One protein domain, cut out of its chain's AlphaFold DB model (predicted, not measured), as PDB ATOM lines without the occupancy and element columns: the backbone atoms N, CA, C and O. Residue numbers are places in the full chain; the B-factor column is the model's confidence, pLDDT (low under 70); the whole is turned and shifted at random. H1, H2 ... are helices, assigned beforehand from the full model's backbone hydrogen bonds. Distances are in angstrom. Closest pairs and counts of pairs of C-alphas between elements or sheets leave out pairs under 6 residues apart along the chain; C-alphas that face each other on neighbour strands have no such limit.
ATOM      1  N   GLU A   7      64.339  86.063  63.926       90.25
ATOM      2  CA  GLU A   7      64.501  85.695  62.521       90.25
ATOM      3  C   GLU A   7      63.130  85.537  61.866       90.25
ATOM      4  O   GLU A   7      62.892  86.123  60.806       90.25
ATOM      5  N   ARG A   8      62.180  84.886  62.554       88.31
ATOM      6  CA  ARG A   8      60.771  84.786  62.123       88.31
ATOM      7  C   ARG A   8      60.145  86.154  61.883       88.31
ATOM      8  O   ARG A   8      59.523  86.366  60.843       88.31
ATOM      9  N   ALA A   9      60.388  87.113  62.775       86.69
ATOM     10  CA  ALA A   9      59.898  88.482  62.617       86.69
ATOM     11  C   ALA A   9      60.453  89.174  61.364       86.69
ATOM     12  O   ALA A   9      59.825  90.072  60.793       86.69
ATOM     13  N   THR A  10      61.637  88.763  60.907       86.25
ATOM     14  CA  THR A  10      62.316  89.364  59.760       86.25
ATOM     15  C   THR A  10      62.062  88.674  58.422       86.25
ATOM     16  O   THR A  10      62.321  89.327  57.403       86.25
ATOM     17  N   GLN A  11      61.507  87.455  58.412       86.69
ATOM     18  CA  GLN A  11      61.233  86.663  57.206       86.69
ATOM     19  C   GLN A  11      60.402  87.449  56.186       86.69
ATOM     20  O   GLN A  11      59.450  88.154  56.531       86.69
ATOM     21  N   THR A  12      60.787  87.381  54.913       84.44
ATOM     22  CA  THR A  12      60.110  88.094  53.813       84.44
ATOM     23  C   THR A  12      59.231  87.190  52.961       84.44
ATOM     24  O   THR A  12      58.419  87.700  52.198       84.44
ATOM     25  N   SER A  13      59.393  85.877  53.087       81.12
ATOM     26  CA  SER A  13      58.617  84.847  52.404       81.12
ATOM     27  C   SER A  13      57.848  84.005  53.426       81.12
ATOM     28  O   SER A  13      58.183  83.996  54.610       81.12
ATOM     29  N   GLY A  14      56.814  83.305  52.962       81.88
ATOM     30  CA  GLY A  14      55.950  82.476  53.801       81.88
ATOM     31  C   GLY A  14      54.501  82.972  53.851       81.88
ATOM     32  O   GLY A  14      54.196  84.080  53.391       81.88
ATOM     33  N   PRO A  15      53.585  82.138  54.371       83.38
ATOM     34  CA  PRO A  15      52.172  82.481  54.440       83.38
ATOM     35  C   PRO A  15      51.930  83.635  55.418       83.38
ATOM     36  O   PRO A  15      52.627  83.768  56.421       83.38
ATOM     37  N   ILE A  16      50.879  84.425  55.170       82.19
ATOM     38  CA  ILE A  16      50.459  85.525  56.058       82.19
ATOM     39  C   ILE A  16      50.193  85.024  57.486       82.19
ATOM     40  O   ILE A  16      50.484  85.730  58.445       82.19
ATOM     41  N   SER A  17      49.700  83.791  57.643       83.69
ATOM     42  CA  SER A  17      49.484  83.158  58.952       83.69
ATOM     43  C   SER A  17      50.765  82.939  59.764       83.69
ATOM     44  O   SER A  17      50.681  82.724  60.969       83.69
ATOM     45  N   GLY A  18      51.939  82.997  59.127       84.56
ATOM     46  CA  GLY A  18      53.247  82.964  59.780       84.56
ATOM     47  C   GLY A  18      53.825  84.348  60.088       84.56
ATOM     48  O   GLY A  18      54.941  84.428  60.598       84.56
ATOM     49  N   ASN A  19      53.106  85.434  59.777       88.56
ATOM     50  CA  ASN A  19      53.525  86.777  60.160       88.56
ATOM     51  C   ASN A  19      53.478  86.904  61.686       88.56
ATOM     52  O   ASN A  19      52.441  86.673  62.303       88.56
ATOM     53  N   VAL A  20      54.596  87.324  62.267       91.94
ATOM     54  CA  VAL A  20      54.740  87.555  63.703       91.94
ATOM     55  C   VAL A  20      55.648  88.759  63.927       91.94
ATOM     56  O   VAL A  20      56.575  89.004  63.149       91.94
ATOM     57  N   ASN A  21      55.380  89.547  64.956       91.12
ATOM     58  CA  ASN A  21      56.203  90.680  65.352       91.12
ATOM     59  C   ASN A  21      56.151  90.901  66.873       91.12
ATOM     60  O   ASN A  21      55.577  90.115  67.621       91.12
ATOM     61  N   TRP A  22      56.775  91.983  67.342       92.88
ATOM     62  CA  TRP A  22      56.813  92.308  68.764       92.88
ATOM     63  C   TRP A  22      55.434  92.478  69.405       92.88
ATOM     64  O   TRP A  22      55.278  92.050  70.544       92.88
ATOM     65  N   LEU A  23      54.432  93.009  68.693       90.88
ATOM     66  CA  LEU A  23      53.061  93.162  69.202       90.88
ATOM     67  C   LEU A  23      52.445  91.821  69.604       90.88
ATOM     68  O   LEU A  23      51.743  91.747  70.611       90.88
ATOM     69  N   ASP A  24      52.748  90.755  68.858       92.00
ATOM     70  CA  ASP A  24      52.278  89.399  69.154       92.00
ATOM     71  C   ASP A  24      52.847  88.855  70.470       92.00
ATOM     72  O   ASP A  24      52.352  87.858  70.982       92.00
ATOM     73  N   PHE A  25      53.849  89.518  71.058       94.75
ATOM     74  CA  PHE A  25      54.463  89.125  72.322       94.75
ATOM     75  C   PHE A  25      54.286  90.159  73.438       94.75
ATOM     76  O   PHE A  25      53.951  89.781  74.558       94.75
ATOM     77  N   THR A  26      54.485  91.448  73.165       95.00
ATOM     78  CA  THR A  26      54.363  92.536  74.152       95.00
ATOM     79  C   THR A  26      52.927  92.727  74.625       95.00
ATOM     80  O   THR A  26      52.711  93.173  75.753       95.00
ATOM     81  N   HIS A  27      51.936  92.333  73.816       94.06
ATOM     82  CA  HIS A  27      50.544  92.336  74.250       94.06
ATOM     83  C   HIS A  27      50.281  91.406  75.436       94.06
ATOM     84  O   HIS A  27      49.378  91.714  76.206       94.06
ATOM     85  N   ALA A  28      51.084  90.354  75.661       92.00
ATOM     86  CA  ALA A  28      50.970  89.545  76.878       92.00
ATOM     87  C   ALA A  28      51.158  90.385  78.144       92.00
ATOM     88  O   ALA A  28      50.419  90.195  79.104       92.00
ATOM     89  N   LEU A  29      52.122  91.314  78.144       93.19
ATOM     90  CA  LEU A  29      52.425  92.146  79.312       93.19
ATOM     91  C   LEU A  29      51.300  93.145  79.571       93.19
ATOM     92  O   LEU A  29      50.771  93.218  80.676       93.19
ATOM     93  N   THR A  30      50.875  93.866  78.532       95.19
ATOM     94  CA  THR A  30      49.801  94.860  78.670       95.19
ATOM     95  C   THR A  30      48.459  94.210  78.992       95.19
ATOM     96  O   THR A  30      47.673  94.759  79.757       95.19
ATOM     97  N   PHE A  31      48.189  93.034  78.418       95.25
ATOM     98  CA  PHE A  31      46.976  92.280  78.705       95.25
ATOM     99  C   PHE A  31      47.019  91.664  80.104       95.25
ATOM    100  O   PHE A  31      46.023  91.736  80.807       95.25
ATOM    101  N   GLY A  32      48.161  91.128  80.540       94.44
ATOM    102  CA  GLY A  32      48.343  90.611  81.898       94.44
ATOM    103  C   GLY A  32      48.083  91.675  82.966       94.44
ATOM    104  O   GLY A  32      47.287  91.435  83.872       94.44
ATOM    105  N   ALA A  33      48.650  92.873  82.797       94.81
ATOM    106  CA  ALA A  33      48.382  94.009  83.683       94.81
ATOM    107  C   ALA A  33      46.886  94.384  83.702       94.81
ATOM    108  O   ALA A  33      46.284  94.563  84.761       94.81
ATOM    109  N   ALA A  34      46.235  94.415  82.532       95.38
ATOM    110  CA  ALA A  34      44.799  94.672  82.439       95.38
ATOM    111  C   ALA A  34      43.947  93.567  83.094       95.38
ATOM    112  O   ALA A  34      42.965  93.877  83.771       95.38
ATOM    113  N   VAL A  35      44.318  92.292  82.926       96.00
ATOM    114  CA  VAL A  35      43.667  91.146  83.576       96.00
ATOM    115  C   VAL A  35      43.763  91.291  85.084       96.00
ATOM    116  O   VAL A  35      42.731  91.202  85.745       96.00
ATOM    117  N   ARG A  36      44.949  91.580  85.626       94.56
ATOM    118  CA  ARG A  36      45.130  91.796  87.063       94.56
ATOM    119  C   ARG A  36      44.250  92.939  87.564       94.56
ATOM    120  O   ARG A  36      43.417  92.725  88.442       94.56
ATOM    121  N   ALA A  37      44.345  94.116  86.946       94.56
ATOM    122  CA  ALA A  37      43.556  95.285  87.333       94.56
ATOM    123  C   ALA A  37      42.032  95.079  87.186       94.56
ATOM    124  O   ALA A  37      41.241  95.679  87.920       94.56
ATOM    125  N   SER A  38      41.582  94.271  86.223       95.94
ATOM    126  CA  SER A  38      40.164  93.915  86.073       95.94
ATOM    127  C   SER A  38      39.724  92.911  87.132       95.94
ATOM    128  O   SER A  38      38.706  93.117  87.788       95.94
ATOM    129  N   CYS A  39      40.491  91.842  87.339       97.25
ATOM    130  CA  CYS A  39      40.106  90.747  88.221       97.25
ATOM    131  C   CYS A  39      40.242  91.102  89.708       97.25
ATOM    132  O   CYS A  39      39.509  90.561  90.526       97.25
ATOM    133  N   GLU A  40      41.095  92.059  90.081       95.38
ATOM    134  CA  GLU A  40      41.080  92.642  91.431       95.38
ATOM    135  C   GLU A  40      39.750  93.359  91.733       95.38
ATOM    136  O   GLU A  40      39.248  93.289  92.852       95.38
ATOM    137  N   ARG A  41      39.136  93.999  90.726       97.25
ATOM    138  CA  ARG A  41      37.806  94.629  90.844       97.25
ATOM    139  C   ARG A  41      36.662  93.629  90.681       97.25
ATOM    140  O   ARG A  41      35.599  93.798  91.275       97.25
ATOM    141  N   HIS A  42      36.877  92.587  89.882       97.56
ATOM    142  CA  HIS A  42      35.889  91.565  89.554       97.56
ATOM    143  C   HIS A  42      36.488  90.155  89.693       97.56
ATOM    144  O   HIS A  42      36.795  89.514  88.686       97.56
ATOM    145  N   PRO A  43      36.625  89.627  90.926       97.81
ATOM    146  CA  PRO A  43      37.349  88.373  91.176       97.81
ATOM    147  C   PRO A  43      36.801  87.145  90.445       97.81
ATOM    148  O   PRO A  43      37.532  86.197  90.173       97.81
ATOM    149  N   THR A  44      35.525  87.150  90.061       98.12
ATOM    150  CA  THR A  44      34.914  86.060  89.290       98.12
ATOM    151  C   THR A  44      35.452  85.939  87.860       98.12
ATOM    152  O   THR A  44      35.168  84.939  87.204       98.12
ATOM    153  N   GLN A  45      36.225  86.922  87.377       98.06
ATOM    154  CA  GLN A  45      36.810  86.943  86.032       98.06
ATOM    155  C   GLN A  45      38.201  86.292  85.944       98.06
ATOM    156  O   GLN A  45      38.707  86.102  84.835       98.06
ATOM    157  N   TRP A  46      38.820  85.929  87.077       98.06
ATOM    158  CA  TRP A  46      40.155  85.316  87.096       98.06
ATOM    159  C   TRP A  46      40.279  84.091  86.175       98.06
ATOM    160  O   TRP A  46      41.231  84.052  85.393       98.06
ATOM    161  N   PRO A  47      39.341  83.118  86.175       98.38
ATOM    162  CA  PRO A  47      39.442  81.961  85.287       98.38
ATOM    163  C   PRO A  47      39.493  82.342  83.801       98.38
ATOM    164  O   PRO A  47      40.297  81.799  83.046       98.38
ATOM    165  N   GLN A  48      38.668  83.301  83.377       97.75
ATOM    166  CA  GLN A  48      38.582  83.757  81.991       97.75
ATOM    167  C   GLN A  48      39.829  84.553  81.594       97.75
ATOM    168  O   GLN A  48      40.375  84.332  80.513       97.75
ATOM    169  N   GLY A  49      40.307  85.438  82.473       97.50
ATOM    170  CA  GLY A  49      41.527  86.213  82.248       97.50
ATOM    171  C   GLY A  49      42.755  85.317  82.098       97.50
ATOM    172  O   GLY A  49      43.497  85.431  81.121       97.50
ATOM    173  N   LEU A  50      42.923  84.354  83.009       97.38
ATOM    174  CA  LEU A  50      44.025  83.390  82.960       97.38
ATOM    175  C   LEU A  50      43.932  82.465  81.740       97.38
ATOM    176  O   LEU A  50      44.952  82.199  81.104       97.38
ATOM    177  N   LEU A  51      42.728  82.026  81.356       97.88
ATOM    178  CA  LEU A  51      42.525  81.254  80.128       97.88
ATOM    179  C   LEU A  51      42.962  82.049  78.890       97.88
ATOM    180  O   LEU A  51      43.666  81.517  78.034       97.88
ATOM    181  N   GLN A  52      42.588  83.327  78.793       96.56
ATOM    182  CA  GLN A  52      42.999  84.173  77.672       96.56
ATOM    183  C   GLN A  52      44.521  84.370  77.630       96.56
ATOM    184  O   GLN A  52      45.114  84.279  76.551       96.56
ATOM    185  N   MET A  53      45.174  84.546  78.784       96.06
ATOM    186  CA  MET A  53      46.639  84.586  78.870       96.06
ATOM    187  C   MET A  53      47.278  83.264  78.416       96.06
ATOM    188  O   MET A  53      48.231  83.277  77.638       96.06
ATOM    189  N   ALA A  54      46.730  82.117  78.826       96.19
ATOM    190  CA  ALA A  54      47.219  80.804  78.404       96.19
ATOM    191  C   ALA A  54      47.070  80.591  76.886       96.19
ATOM    192  O   ALA A  54      48.014  80.149  76.225       96.19
ATOM    193  N   CYS A  55      45.927  80.970  76.305       95.44
ATOM    194  CA  CYS A  55      45.705  80.937  74.857       95.44
ATOM    195  C   CYS A  55      46.710  81.818  74.103       95.44
ATOM    196  O   CYS A  55      47.207  81.423  73.047       95.44
ATOM    197  N   PHE A  56      47.046  82.990  74.648       93.69
ATOM    198  CA  PHE A  56      48.055  83.876  74.074       93.69
ATOM    199  C   PHE A  56      49.444  83.226  74.054       93.69
ATOM    200  O   PHE A  56      50.126  83.252  73.027       93.69
ATOM    201  N   VAL A  57      49.858  82.605  75.163       92.31
ATOM    202  CA  VAL A  57      51.125  81.858  75.239       92.31
ATOM    203  C   VAL A  57      51.125  80.701  74.236       92.31
ATOM    204  O   VAL A  57      52.080  80.545  73.477       92.31
ATOM    205  N   GLY A  58      50.032  79.936  74.174       94.25
ATOM    206  CA  GLY A  58      49.877  78.813  73.249       94.25
ATOM    207  C   GLY A  58      49.987  79.226  71.781       94.25
ATOM    208  O   GLY A  58      50.743  78.612  71.028       94.25
ATOM    209  N   ARG A  59      49.307  80.310  71.384       92.44
ATOM    210  CA  ARG A  59      49.360  80.865  70.019       92.44
ATOM    211  C   ARG A  59      50.783  81.244  69.600       92.44
ATOM    212  O   ARG A  59      51.133  81.080  68.436       92.44
ATOM    213  N   ASN A  60      51.588  81.745  70.532       93.50
ATOM    214  CA  ASN A  60      52.919  82.274  70.237       93.50
ATOM    215  C   ASN A  60      54.055  81.250  70.354       93.50
ATOM    216  O   ASN A  60      55.176  81.534  69.933       93.50
ATOM    217  N   ARG A  61      53.781  80.048  70.875       94.06
ATOM    218  CA  ARG A  61      54.790  78.997  71.095       94.06
ATOM    219  C   ARG A  61      55.547  78.595  69.825       94.06
ATOM    220  O   ARG A  61      56.723  78.263  69.893       94.06
ATOM    221  N   ALA A  62      54.898  78.624  68.661       93.00
ATOM    222  CA  ALA A  62      55.544  78.268  67.393       93.00
ATOM    223  C   ALA A  62      56.618  79.280  66.940       93.00
ATOM    224  O   ALA A  62      57.396  78.983  66.035       93.00
ATOM    225  N   PHE A  63      56.666  80.461  67.561       94.50
ATOM    226  CA  PHE A  63      57.577  81.553  67.220       94.50
ATOM    227  C   PHE A  63      58.642  81.777  68.300       94.50
ATOM    228  O   PHE A  63      59.198  82.871  68.407       94.50
ATOM    229  N   THR A  64      58.900  80.768  69.137       95.38
ATOM    230  CA  THR A  64      59.929  80.832  70.177       95.38
ATOM    231  C   THR A  64      61.107  79.918  69.885       95.38
ATOM    232  O   THR A  64      60.915  78.797  69.420       95.38
ATOM    233  N   VAL A  65      62.313  80.369  70.228       95.12
ATOM    234  CA  VAL A  65      63.507  79.518  70.277       95.12
ATOM    235  C   VAL A  65      63.456  78.588  71.491       95.12
ATOM    236  O   VAL A  65      62.912  78.955  72.532       95.12
ATOM    237  N   ALA A  66      64.016  77.384  71.354       92.19
ATOM    238  CA  ALA A  66      64.045  76.392  72.432       92.19
ATOM    239  C   ALA A  66      64.972  76.809  73.586       92.19
ATOM    240  O   ALA A  66      64.635  76.609  74.749       92.19
ATOM    241  N   GLU A  67      66.106  77.432  73.256       92.19
ATOM    242  CA  GLU A  67      67.167  77.791  74.200       92.19
ATOM    243  C   GLU A  67      67.479  79.293  74.092       92.19
ATOM    244  O   GLU A  67      68.403  79.699  73.384       92.19
ATOM    245  N   PRO A  68      66.672  80.167  74.718       92.00
ATOM    246  CA  PRO A  68      66.976  81.590  74.758       92.00
ATOM    247  C   PRO A  68      68.162  81.880  75.684       92.00
ATOM    248  O   PRO A  68      68.206  81.397  76.813       92.00
ATOM    249  N   ASN A  69      69.080  82.744  75.250       90.75
ATOM    250  CA  ASN A  69      70.110  83.297  76.130       90.75
ATOM    251  C   ASN A  69      69.476  84.342  77.067       90.75
ATOM    252  O   ASN A  69      69.261  85.489  76.670       90.75
ATOM    253  N   LEU A  70      69.124  83.922  78.284       91.38
ATOM    254  CA  LEU A  70      68.487  84.787  79.282       91.38
ATOM    255  C   LEU A  70      69.479  85.781  79.896       91.38
ATOM    256  O   LEU A  70      69.128  86.946  80.086       91.38
ATOM    257  N   ASP A  71      70.720  85.345  80.121       93.06
ATOM    258  CA  ASP A  71      71.769  86.140  80.772       93.06
ATOM    259  C   ASP A  71      72.103  87.410  79.985       93.06
ATOM    260  O   ASP A  71      72.367  88.460  80.569       93.06
ATOM    261  N   GLN A  72      72.010  87.353  78.652       95.25
ATOM    262  CA  GLN A  72      72.196  88.515  77.778       95.25
ATOM    263  C   GLN A  72      71.296  89.704  78.161       95.25
ATOM    264  O   GLN A  72      71.692  90.863  78.010       95.25
ATOM    265  N   TRP A  73      70.080  89.420  78.629       96.62
ATOM    266  CA  TRP A  73      69.051  90.423  78.897       96.62
ATOM    267  C   TRP A  73      68.877  90.718  80.382       96.62
ATOM    268  O   TRP A  73      68.024  91.530  80.734       96.62
ATOM    269  N   TYR A  74      69.687  90.097  81.240       96.62
ATOM    270  CA  TYR A  74      69.658  90.323  82.677       96.62
ATOM    271  C   TYR A  74      69.836  91.810  83.019       96.62
ATOM    272  O   TYR A  74      70.582  92.541  82.358       96.62
ATOM    273  N   VAL A  75      69.134  92.261  84.055       97.62
ATOM    274  CA  VAL A  75      69.200  93.628  84.571       97.62
ATOM    275  C   VAL A  75      69.541  93.546  86.051       97.62
ATOM    276  O   VAL A  75      68.750  93.032  86.834       97.62
ATOM    277  N   ALA A  76      70.734  94.026  86.407       96.06
ATOM    278  CA  ALA A  76      71.244  93.963  87.775       96.06
ATOM    279  C   ALA A  76      70.528  94.944  88.714       96.06
ATOM    280  O   ALA A  76      70.233  94.601  89.852       96.06
ATOM    281  N   ASP A  77      70.243  96.149  88.220       97.50
ATOM    282  CA  ASP A  77      69.529  97.192  88.953       97.50
ATOM    283  C   ASP A  77      68.210  97.486  88.231       97.50
ATOM    284  O   ASP A  77      68.178  98.181  87.210       97.50
ATOM    285  N   ILE A  78      67.134  96.860  88.716       97.50
ATOM    286  CA  ILE A  78      65.800  96.972  88.119       97.50
ATOM    287  C   ILE A  78      65.275  98.404  88.232       97.50
ATOM    288  O   ILE A  78      64.723  98.913  87.257       97.50
ATOM    289  N   ASP A  79      65.461  99.059  89.377       96.56
ATOM    290  CA  ASP A  79      64.908 100.388  89.627       96.56
ATOM    291  C   ASP A  79      65.584 101.426  88.729       96.56
ATOM    292  O   ASP A  79      64.905 102.122  87.967       96.56
ATOM    293  N   ALA A  80      66.922 101.441  88.699       97.50
ATOM    294  CA  ALA A  80      67.670 102.343  87.827       97.50
ATOM    295  C   ALA A  80      67.367 102.091  86.339       97.50
ATOM    296  O   ALA A  80      67.269 103.031  85.541       97.50
ATOM    297  N   TYR A  81      67.194 100.824  85.944       98.00
ATOM    298  CA  TYR A  81      66.821 100.493  84.572       98.00
ATOM    299  C   TYR A  81      65.428 101.014  84.217       98.00
ATOM    300  O   TYR A  81      65.244 101.577  83.137       98.00
ATOM    301  N   MET A  82      64.446 100.833  85.102       97.56
ATOM    302  CA  MET A  82      63.074 101.272  84.858       97.56
ATOM    303  C   MET A  82      62.958 102.793  84.797       97.56
ATOM    304  O   MET A  82      62.229 103.293  83.938       97.56
ATOM    305  N   ASP A  83      63.705 103.525  85.622       96.38
ATOM    306  CA  ASP A  83      63.775 104.985  85.539       96.38
ATOM    307  C   ASP A  83      64.342 105.430  84.183       96.38
ATOM    308  O   ASP A  83      63.696 106.196  83.463       96.38
ATOM    309  N   SER A  84      65.466 104.844  83.749       95.69
ATOM    310  CA  SER A  84      66.026 105.107  82.414       95.69
ATOM    311  C   SER A  84      65.056 104.734  81.285       95.69
ATOM    312  O   SER A  84      64.934 105.455  80.292       95.69
ATOM    313  N   ALA A  85      64.346 103.611  81.408       95.56
ATOM    314  CA  ALA A  85      63.383 103.162  80.408       95.56
ATOM    315  C   ALA A  85      62.190 104.122  80.282       95.56
ATOM    316  O   ALA A  85      61.681 104.311  79.178       95.56
ATOM    317  N   VAL A  86      61.759 104.741  81.385       95.12
ATOM    318  CA  VAL A  86      60.709 105.768  81.390       95.12
ATOM    319  C   VAL A  86      61.212 107.073  80.779       95.12
ATOM    320  O   VAL A  86      60.499 107.659  79.970       95.12
ATOM    321  N   GLU A  87      62.432 107.509  81.094       92.44
ATOM    322  CA  GLU A  87      63.030 108.710  80.492       92.44
ATOM    323  C   GLU A  87      63.109 108.612  78.962       92.44
ATOM    324  O   GLU A  87      62.764 109.560  78.255       92.44
ATOM    325  N   ARG A  88      63.463 107.435  78.429       88.94
ATOM    326  CA  ARG A  88      63.508 107.189  76.974       88.94
ATOM    327  C   ARG A  88      62.156 107.352  76.275       88.94
ATOM    328  O   ARG A  88      62.136 107.570  75.070       88.94
ATOM    329  N   LEU A  89      61.028 107.269  76.985       89.06
ATOM    330  CA  LEU A  89      59.699 107.464  76.382       89.06
ATOM    331  C   LEU A  89      59.464 108.906  75.911       89.06
ATOM    332  O   LEU A  89      58.576 109.139  75.093       89.06
ATOM    333  N   PHE A  90      60.248 109.857  76.422       85.00
ATOM    334  CA  PHE A  90      60.201 111.262  76.022       85.00
ATOM    335  C   PHE A  90      61.109 111.572  74.822       85.00
ATOM    336  O   PHE A  90      61.153 112.713  74.365       85.00
ATOM    337  N   ASP A  91      61.807 110.573  74.273       80.12
ATOM    338  CA  ASP A  91      62.490 110.713  72.991       80.12
ATOM    339  C   ASP A  91      61.460 110.698  71.847       80.12
ATOM    340  O   ASP A  91      60.905 109.664  71.464       80.12
ATOM    341  N   HIS A  92      61.188 111.881  71.296       71.00
ATOM    342  CA  HIS A  92      60.233 112.094  70.208       71.00
ATOM    343  C   HIS A  92      60.809 111.793  68.811       71.00
ATOM    344  O   HIS A  92      60.222 112.188  67.804       71.00
ATOM    345  N   GLY A  93      61.953 111.106  68.728       75.38
ATOM    346  CA  GLY A  93      62.620 110.775  67.469       75.38
ATOM    347  C   GLY A  93      61.902 109.747  66.581       75.38
ATOM    348  O   GLY A  93      62.310 109.570  65.429       75.38
ATOM    349  N   ASP A  94      60.851 109.067  67.062       75.19
ATOM    350  CA  ASP A  94      60.097 108.113  66.237       75.19
ATOM    351  C   ASP A  94      58.935 108.793  65.479       75.19
ATOM    352  O   ASP A  94      58.034 109.361  66.101       75.19
ATOM    353  N   PRO A  95      58.917 108.737  64.131       75.75
ATOM    354  CA  PRO A  95      57.872 109.367  63.326       75.75
ATOM    355  C   PRO A  95      56.528 108.617  63.361       75.75
ATOM    356  O   PRO A  95      55.527 109.136  62.866       75.75
ATOM    357  N   GLU A  96      56.480 107.390  63.888       80.81
ATOM    358  CA  GLU A  96      55.283 106.554  63.930       80.81
ATOM    359  C   GLU A  96      54.656 106.583  65.334       80.81
ATOM    360  O   GLU A  96      55.029 105.813  66.215       80.81
ATOM    361  N   PHE A  97      53.620 107.410  65.542       83.06
ATOM    362  CA  PHE A  97      52.932 107.540  66.844       83.06
ATOM    363  C   PHE A  97      52.502 106.208  67.473       83.06
ATOM    364  O   PHE A  97      52.500 106.058  68.696       83.06
ATOM    365  N   ILE A  98      52.136 105.226  66.642       84.88
ATOM    366  CA  ILE A  98      51.739 103.892  67.103       84.88
ATOM    367  C   ILE A  98      52.872 103.185  67.858       84.88
ATOM    368  O   ILE A  98      52.602 102.443  68.802       84.88
ATOM    369  N   ILE A  99      54.126 103.444  67.485       86.44
ATOM    370  CA  ILE A  99      55.310 102.904  68.146       86.44
ATOM    371  C   ILE A  99      55.495 103.580  69.498       86.44
ATOM    372  O   ILE A  99      55.568 102.880  70.506       86.44
ATOM    373  N   SER A 100      55.466 104.912  69.561       88.69
ATOM    374  CA  SER A 100      55.613 105.656  70.820       88.69
ATOM    375  C   SER A 100      54.550 105.264  71.851       88.69
ATOM    376  O   SER A 100      54.872 104.977  73.003       88.69
ATOM    377  N   VAL A 101      53.282 105.162  71.434       90.19
ATOM    378  CA  VAL A 101      52.189 104.707  72.311       90.19
ATOM    379  C   VAL A 101      52.404 103.261  72.760       90.19
ATOM    380  O   VAL A 101      52.106 102.918  73.904       90.19
ATOM    381  N   HIS A 102      52.920 102.401  71.879       91.81
ATOM    382  CA  HIS A 102      53.208 101.015  72.220       91.81
ATOM    383  C   HIS A 102      54.348 100.889  73.244       91.81
ATOM    384  O   HIS A 102      54.211 100.151  74.218       91.81
ATOM    385  N   LEU A 103      55.439 101.636  73.063       92.50
ATOM    386  CA  LEU A 103      56.541 101.705  74.023       92.50
ATOM    387  C   LEU A 103      56.032 102.189  75.386       92.50
ATOM    388  O   LEU A 103      56.252 101.520  76.392       92.50
ATOM    389  N   LEU A 104      55.257 103.281  75.404       94.31
ATOM    390  CA  LEU A 104      54.660 103.839  76.619       94.31
ATOM    391  C   LEU A 104      53.820 102.800  77.369       94.31
ATOM    392  O   LEU A 104      54.070 102.537  78.544       94.31
ATOM    393  N   LYS A 105      52.836 102.181  76.701       95.44
ATOM    394  CA  LYS A 105      51.923 101.242  77.369       95.44
ATOM    395  C   LYS A 105      52.652 100.002  77.889       95.44
ATOM    396  O   LYS A 105      52.310  99.507  78.957       95.44
ATOM    397  N   THR A 106      53.642  99.493  77.154       96.56
ATOM    398  CA  THR A 106      54.369  98.282  77.542       96.56
ATOM    399  C   THR A 106      55.323  98.565  78.698       96.56
ATOM    400  O   THR A 106      55.314  97.812  79.670       96.56
ATOM    401  N   THR A 107      56.075  99.669  78.650       97.00
ATOM    402  CA  THR A 107      56.955 100.090  79.752       97.00
ATOM    403  C   THR A 107      56.156 100.368  81.025       97.00
ATOM    404  O   THR A 107      56.520  99.882  82.096       97.00
ATOM    405  N   LEU A 108      55.033 101.089  80.926       96.75
ATOM    406  CA  LEU A 108      54.205 101.393  82.094       96.75
ATOM    407  C   LEU A 108      53.491 100.163  82.660       96.75
ATOM    408  O   LEU A 108      53.406 100.050  83.878       96.75
ATOM    409  N   ALA A 109      53.045  99.220  81.823       97.06
ATOM    410  CA  ALA A 109      52.468  97.965  82.307       97.06
ATOM    411  C   ALA A 109      53.472  97.164  83.153       97.06
ATOM    412  O   ALA A 109      53.119  96.655  84.211       97.06
ATOM    413  N   VAL A 110      54.738  97.089  82.723       97.38
ATOM    414  CA  VAL A 110      55.795  96.428  83.507       97.38
ATOM    415  C   VAL A 110      56.063  97.186  84.804       97.38
ATOM    416  O   VAL A 110      56.098  96.570  85.864       97.38
ATOM    417  N   ARG A 111      56.196  98.517  84.742       96.81
ATOM    418  CA  ARG A 111      56.407  99.349  85.936       96.81
ATOM    419  C   ARG A 111      55.294  99.169  86.965       96.81
ATOM    420  O   ARG A 111      55.575  99.049  88.151       96.81
ATOM    421  N   GLU A 112      54.042  99.147  86.521       95.38
ATOM    422  CA  GLU A 112      52.893  98.969  87.405       95.38
ATOM    423  C   GLU A 112      52.923  97.602  88.100       95.38
ATOM    424  O   GLU A 112      52.734  97.531  89.313       95.38
ATOM    425  N   GLU A 113      53.219  96.525  87.370       95.44
ATOM    426  CA  GLU A 113      53.337  95.192  87.970       95.44
ATOM    427  C   GLU A 113      54.489  95.107  88.984       95.44
ATOM    428  O   GLU A 113      54.325  94.493  90.039       95.44
ATOM    429  N   LEU A 114      55.623  95.770  88.724       96.25
ATOM    430  CA  LEU A 114      56.730  95.864  89.684       96.25
ATOM    431  C   LEU A 114      56.300  96.569  90.977       96.25
ATOM    432  O   LEU A 114      56.508  96.032  92.062       96.25
ATOM    433  N   VAL A 115      55.626  97.721  90.872       95.00
ATOM    434  CA  VAL A 115      55.101  98.472  92.031       95.00
ATOM    435  C   VAL A 115      54.093  97.643  92.834       95.00
ATOM    436  O   VAL A 115      54.022  97.754  94.056       95.00
ATOM    437  N   ARG A 116      53.331  96.773  92.165       93.00
ATOM    438  CA  ARG A 116      52.383  95.836  92.790       93.00
ATOM    439  C   ARG A 116      53.056  94.627  93.458       93.00
ATOM    440  O   ARG A 116      52.341  93.770  93.981       93.00
ATOM    441  N   GLY A 117      54.385  94.542  93.438       94.12
ATOM    442  CA  GLY A 117      55.157  93.526  94.148       94.12
ATOM    443  C   GLY A 117      55.146  92.164  93.460       94.12
ATOM    444  O   GLY A 117      54.748  91.169  94.065       94.12
ATOM    445  N   LEU A 118      55.555  92.103  92.187       93.00
ATOM    446  CA  LEU A 118      55.856  90.817  91.550       93.00
ATOM    447  C   LEU A 118      56.918  90.042  92.353       93.00
ATOM    448  O   LEU A 118      57.844  90.658  92.882       93.00
ATOM    449  N   PRO A 119      56.839  88.697  92.401       95.94
ATOM    450  CA  PRO A 119      57.938  87.882  92.911       95.94
ATOM    451  C   PRO A 119      59.248  88.227  92.194       95.94
ATOM    452  O   PRO A 119      59.233  88.434  90.981       95.94
ATOM    453  N   GLU A 120      60.363  88.252  92.922       94.81
ATOM    454  CA  GLU A 120      61.669  88.723  92.428       94.81
ATOM    455  C   GLU A 120      62.086  88.068  91.102       94.81
ATOM    456  O   GLU A 120      62.420  88.755  90.139       94.81
ATOM    457  N   GLU A 121      61.969  86.743  91.004       95.00
ATOM    458  CA  GLU A 121      62.291  86.000  89.779       95.00
ATOM    459  C   GLU A 121      61.415  86.429  88.589       95.00
ATOM    460  O   GLU A 121      61.885  86.559  87.458       95.00
ATOM    461  N   VAL A 122      60.129  86.696  88.836       94.50
ATOM    462  CA  VAL A 122      59.181  87.138  87.803       94.50
ATOM    463  C   VAL A 122      59.457  88.588  87.410       94.50
ATOM    464  O   VAL A 122      59.433  88.909  86.222       94.50
ATOM    465  N   ALA A 123      59.765  89.448  88.381       96.06
ATOM    466  CA  ALA A 123      60.177  90.827  88.153       96.06
ATOM    467  C   ALA A 123      61.420  90.885  87.251       96.06
ATOM    468  O   ALA A 123      61.398  91.567  86.222       96.06
ATOM    469  N   ALA A 124      62.450  90.091  87.561       96.44
ATOM    470  CA  ALA A 124      63.666  89.990  86.759       96.44
ATOM    471  C   ALA A 124      63.370  89.552  85.315       96.44
ATOM    472  O   ALA A 124      63.860  90.167  84.364       96.44
ATOM    473  N   LEU A 125      62.512  88.544  85.121       95.88
ATOM    474  CA  LEU A 125      62.112  88.086  83.785       95.88
ATOM    475  C   LEU A 125      61.304  89.139  83.011       95.88
ATOM    476  O   LEU A 125      61.513  89.310  81.807       95.88
ATOM    477  N   CYS A 126      60.388  89.850  83.672       95.44
ATOM    478  CA  CYS A 126      59.598  90.919  83.060       95.44
ATOM    479  C   CYS A 126      60.483  92.080  82.595       95.44
ATOM    480  O   CYS A 126      60.331  92.551  81.465       95.44
ATOM    481  N   VAL A 127      61.434  92.501  83.428       97.50
ATOM    482  CA  VAL A 127      62.362  93.592  83.109       97.50
ATOM    483  C   VAL A 127      63.343  93.170  82.020       97.50
ATOM    484  O   VAL A 127      63.531  93.913  81.061       97.50
ATOM    485  N   ALA A 128      63.882  91.951  82.074       97.69
ATOM    486  CA  ALA A 128      64.721  91.415  81.004       97.69
ATOM    487  C   ALA A 128      63.961  91.333  79.665       97.69
ATOM    488  O   ALA A 128      64.488  91.679  78.605       97.69
ATOM    489  N   ALA A 129      62.689  90.917  79.691       96.62
ATOM    490  CA  ALA A 129      61.835  90.888  78.508       96.62
ATOM    491  C   ALA A 129      61.581  92.292  77.939       96.62
ATOM    492  O   ALA A 129      61.645  92.471  76.718       96.62
ATOM    493  N   LEU A 130      61.303  93.272  78.804       97.12
ATOM    494  CA  LEU A 130      61.141  94.672  78.419       97.12
ATOM    495  C   LEU A 130      62.434  95.215  77.814       97.12
ATOM    496  O   LEU A 130      62.398  95.776  76.723       97.12
ATOM    497  N   ARG A 131      63.573  94.974  78.469       97.06
ATOM    498  CA  ARG A 131      64.888  95.379  77.981       97.06
ATOM    499  C   ARG A 131      65.156  94.852  76.589       97.06
ATOM    500  O   ARG A 131      65.484  95.624  75.692       97.06
ATOM    501  N   ARG A 132      64.940  93.550  76.389       96.19
ATOM    502  CA  ARG A 132      65.076  92.929  75.074       96.19
ATOM    503  C   ARG A 132      64.216  93.624  74.030       96.19
ATOM    504  O   ARG A 132      64.686  93.851  72.923       96.19
ATOM    505  N   PHE A 133      62.973  93.952  74.361       95.06
ATOM    506  CA  PHE A 133      62.079  94.649  73.444       95.06
ATOM    507  C   PHE A 133      62.567  96.071  73.115       95.06
ATOM    508  O   PHE A 133      62.645  96.411  71.938       95.06
ATOM    509  N   LEU A 134      62.937  96.867  74.123       93.44
ATOM    510  CA  LEU A 134      63.377  98.259  73.950       93.44
ATOM    511  C   LEU A 134      64.726  98.380  73.224       93.44
ATOM    512  O   LEU A 134      64.949  99.346  72.500       93.44
ATOM    513  N   GLU A 135      65.624  97.415  73.417       92.81
ATOM    514  CA  GLU A 135      66.972  97.414  72.828       92.81
ATOM    515  C   GLU A 135      67.049  96.627  71.510       92.81
ATOM    516  O   GLU A 135      68.077  96.646  70.832       92.81
ATOM    517  N   THR A 136      65.965  95.959  71.100       91.31
ATOM    518  CA  THR A 136      65.885  95.326  69.780       91.31
ATOM    519  C   THR A 136      65.358  96.324  68.748       91.31
ATOM    520  O   THR A 136      64.253  96.846  68.917       91.31
ATOM    521  N   PRO A 137      66.057  96.532  67.617       83.06
ATOM    522  CA  PRO A 137      65.565  97.382  66.541       83.06
ATOM    523  C   PRO A 137      64.170  96.970  66.056       83.06
ATOM    524  O   PRO A 137      63.934  95.821  65.665       83.06
ATOM    525  N   LEU A 138      63.247  97.930  66.025       79.25
ATOM    526  CA  LEU A 138      61.915  97.715  65.473       79.25
ATOM    527  C   LEU A 138      61.993  97.719  63.950       79.25
ATOM    528  O   LEU A 138      62.287  98.731  63.308       79.25
ATOM    529  N   LYS A 139      61.729  96.562  63.346       71.81
ATOM    530  CA  LYS A 139      61.669  96.453  61.892       71.81
ATOM    531  C   LYS A 139      60.373  97.111  61.408       71.81
ATOM    532  O   LYS A 139      59.286  96.656  61.738       71.81
ATOM    533  N   ARG A 140      60.520  98.209  60.659       73.31
ATOM    534  CA  ARG A 140      59.418  99.061  60.176       73.31
ATOM    535  C   ARG A 140      58.752  98.474  58.921       73.31
ATOM    536  O   ARG A 140      58.118  97.423  58.949       73.31
ATOM    537  N   LYS A 141      58.910  99.134  57.770       72.25
ATOM    538  CA  LYS A 141      58.245  98.760  56.515       72.25
ATOM    539  C   LYS A 141      58.803  97.454  55.945       72.25
ATOM    540  O   LYS A 141      59.966  97.371  55.554       72.25
ATOM    541  N   HIS A 142      57.937  96.457  55.786       79.38
ATOM    542  CA  HIS A 142      58.259  95.181  55.149       79.38
ATOM    543  C   HIS A 142      57.847  95.144  53.671       79.38
ATOM    544  O   HIS A 142      57.213  94.192  53.230       79.38
TER     545      HIS A 142
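Overview. This is residues 7 to 142 of the 163 residues of an uncharacterized protein of Gammaproteobacteria bacterium (UniProt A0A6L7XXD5). What shape? A helical hairpin, H3 with H2, packs through H2 crosswise on a three-helix up-and-down bundle, H4, H5 and H6. What parts? The 136 printed residues hold six named helices, all helix in class. The whole is compact, radius of gyration of the C-alphas 15.8 A, spanning 44 by 34 by 32 A.

Arrangement. What touches? The longest helix, H3, residues 43 to 63, touches H2, residues 23 to 41, with closest C-alphas, 39 and 45, 5.5 A apart. And beyond? Residues 26 to 33 of H2 alone touch H5, residues 97 to 115, at a steep tilt of 47 degrees. In H5 every O i to N i+4 pair is within hydrogen-bond range.

Along the chain. Where first? H1, residues 7 to 10, begins at C-alpha 7, (64.501, 85.695, 62.521). Where last? H4 is residues 78 to 90; H6, residues 120 to 135, ends at C-alpha 135, (66.972, 97.414, 72.828).

Size, cuts and confidence. Any cut? The printed part has no cut. Low confidence? No printed residue has pLDDT under 70.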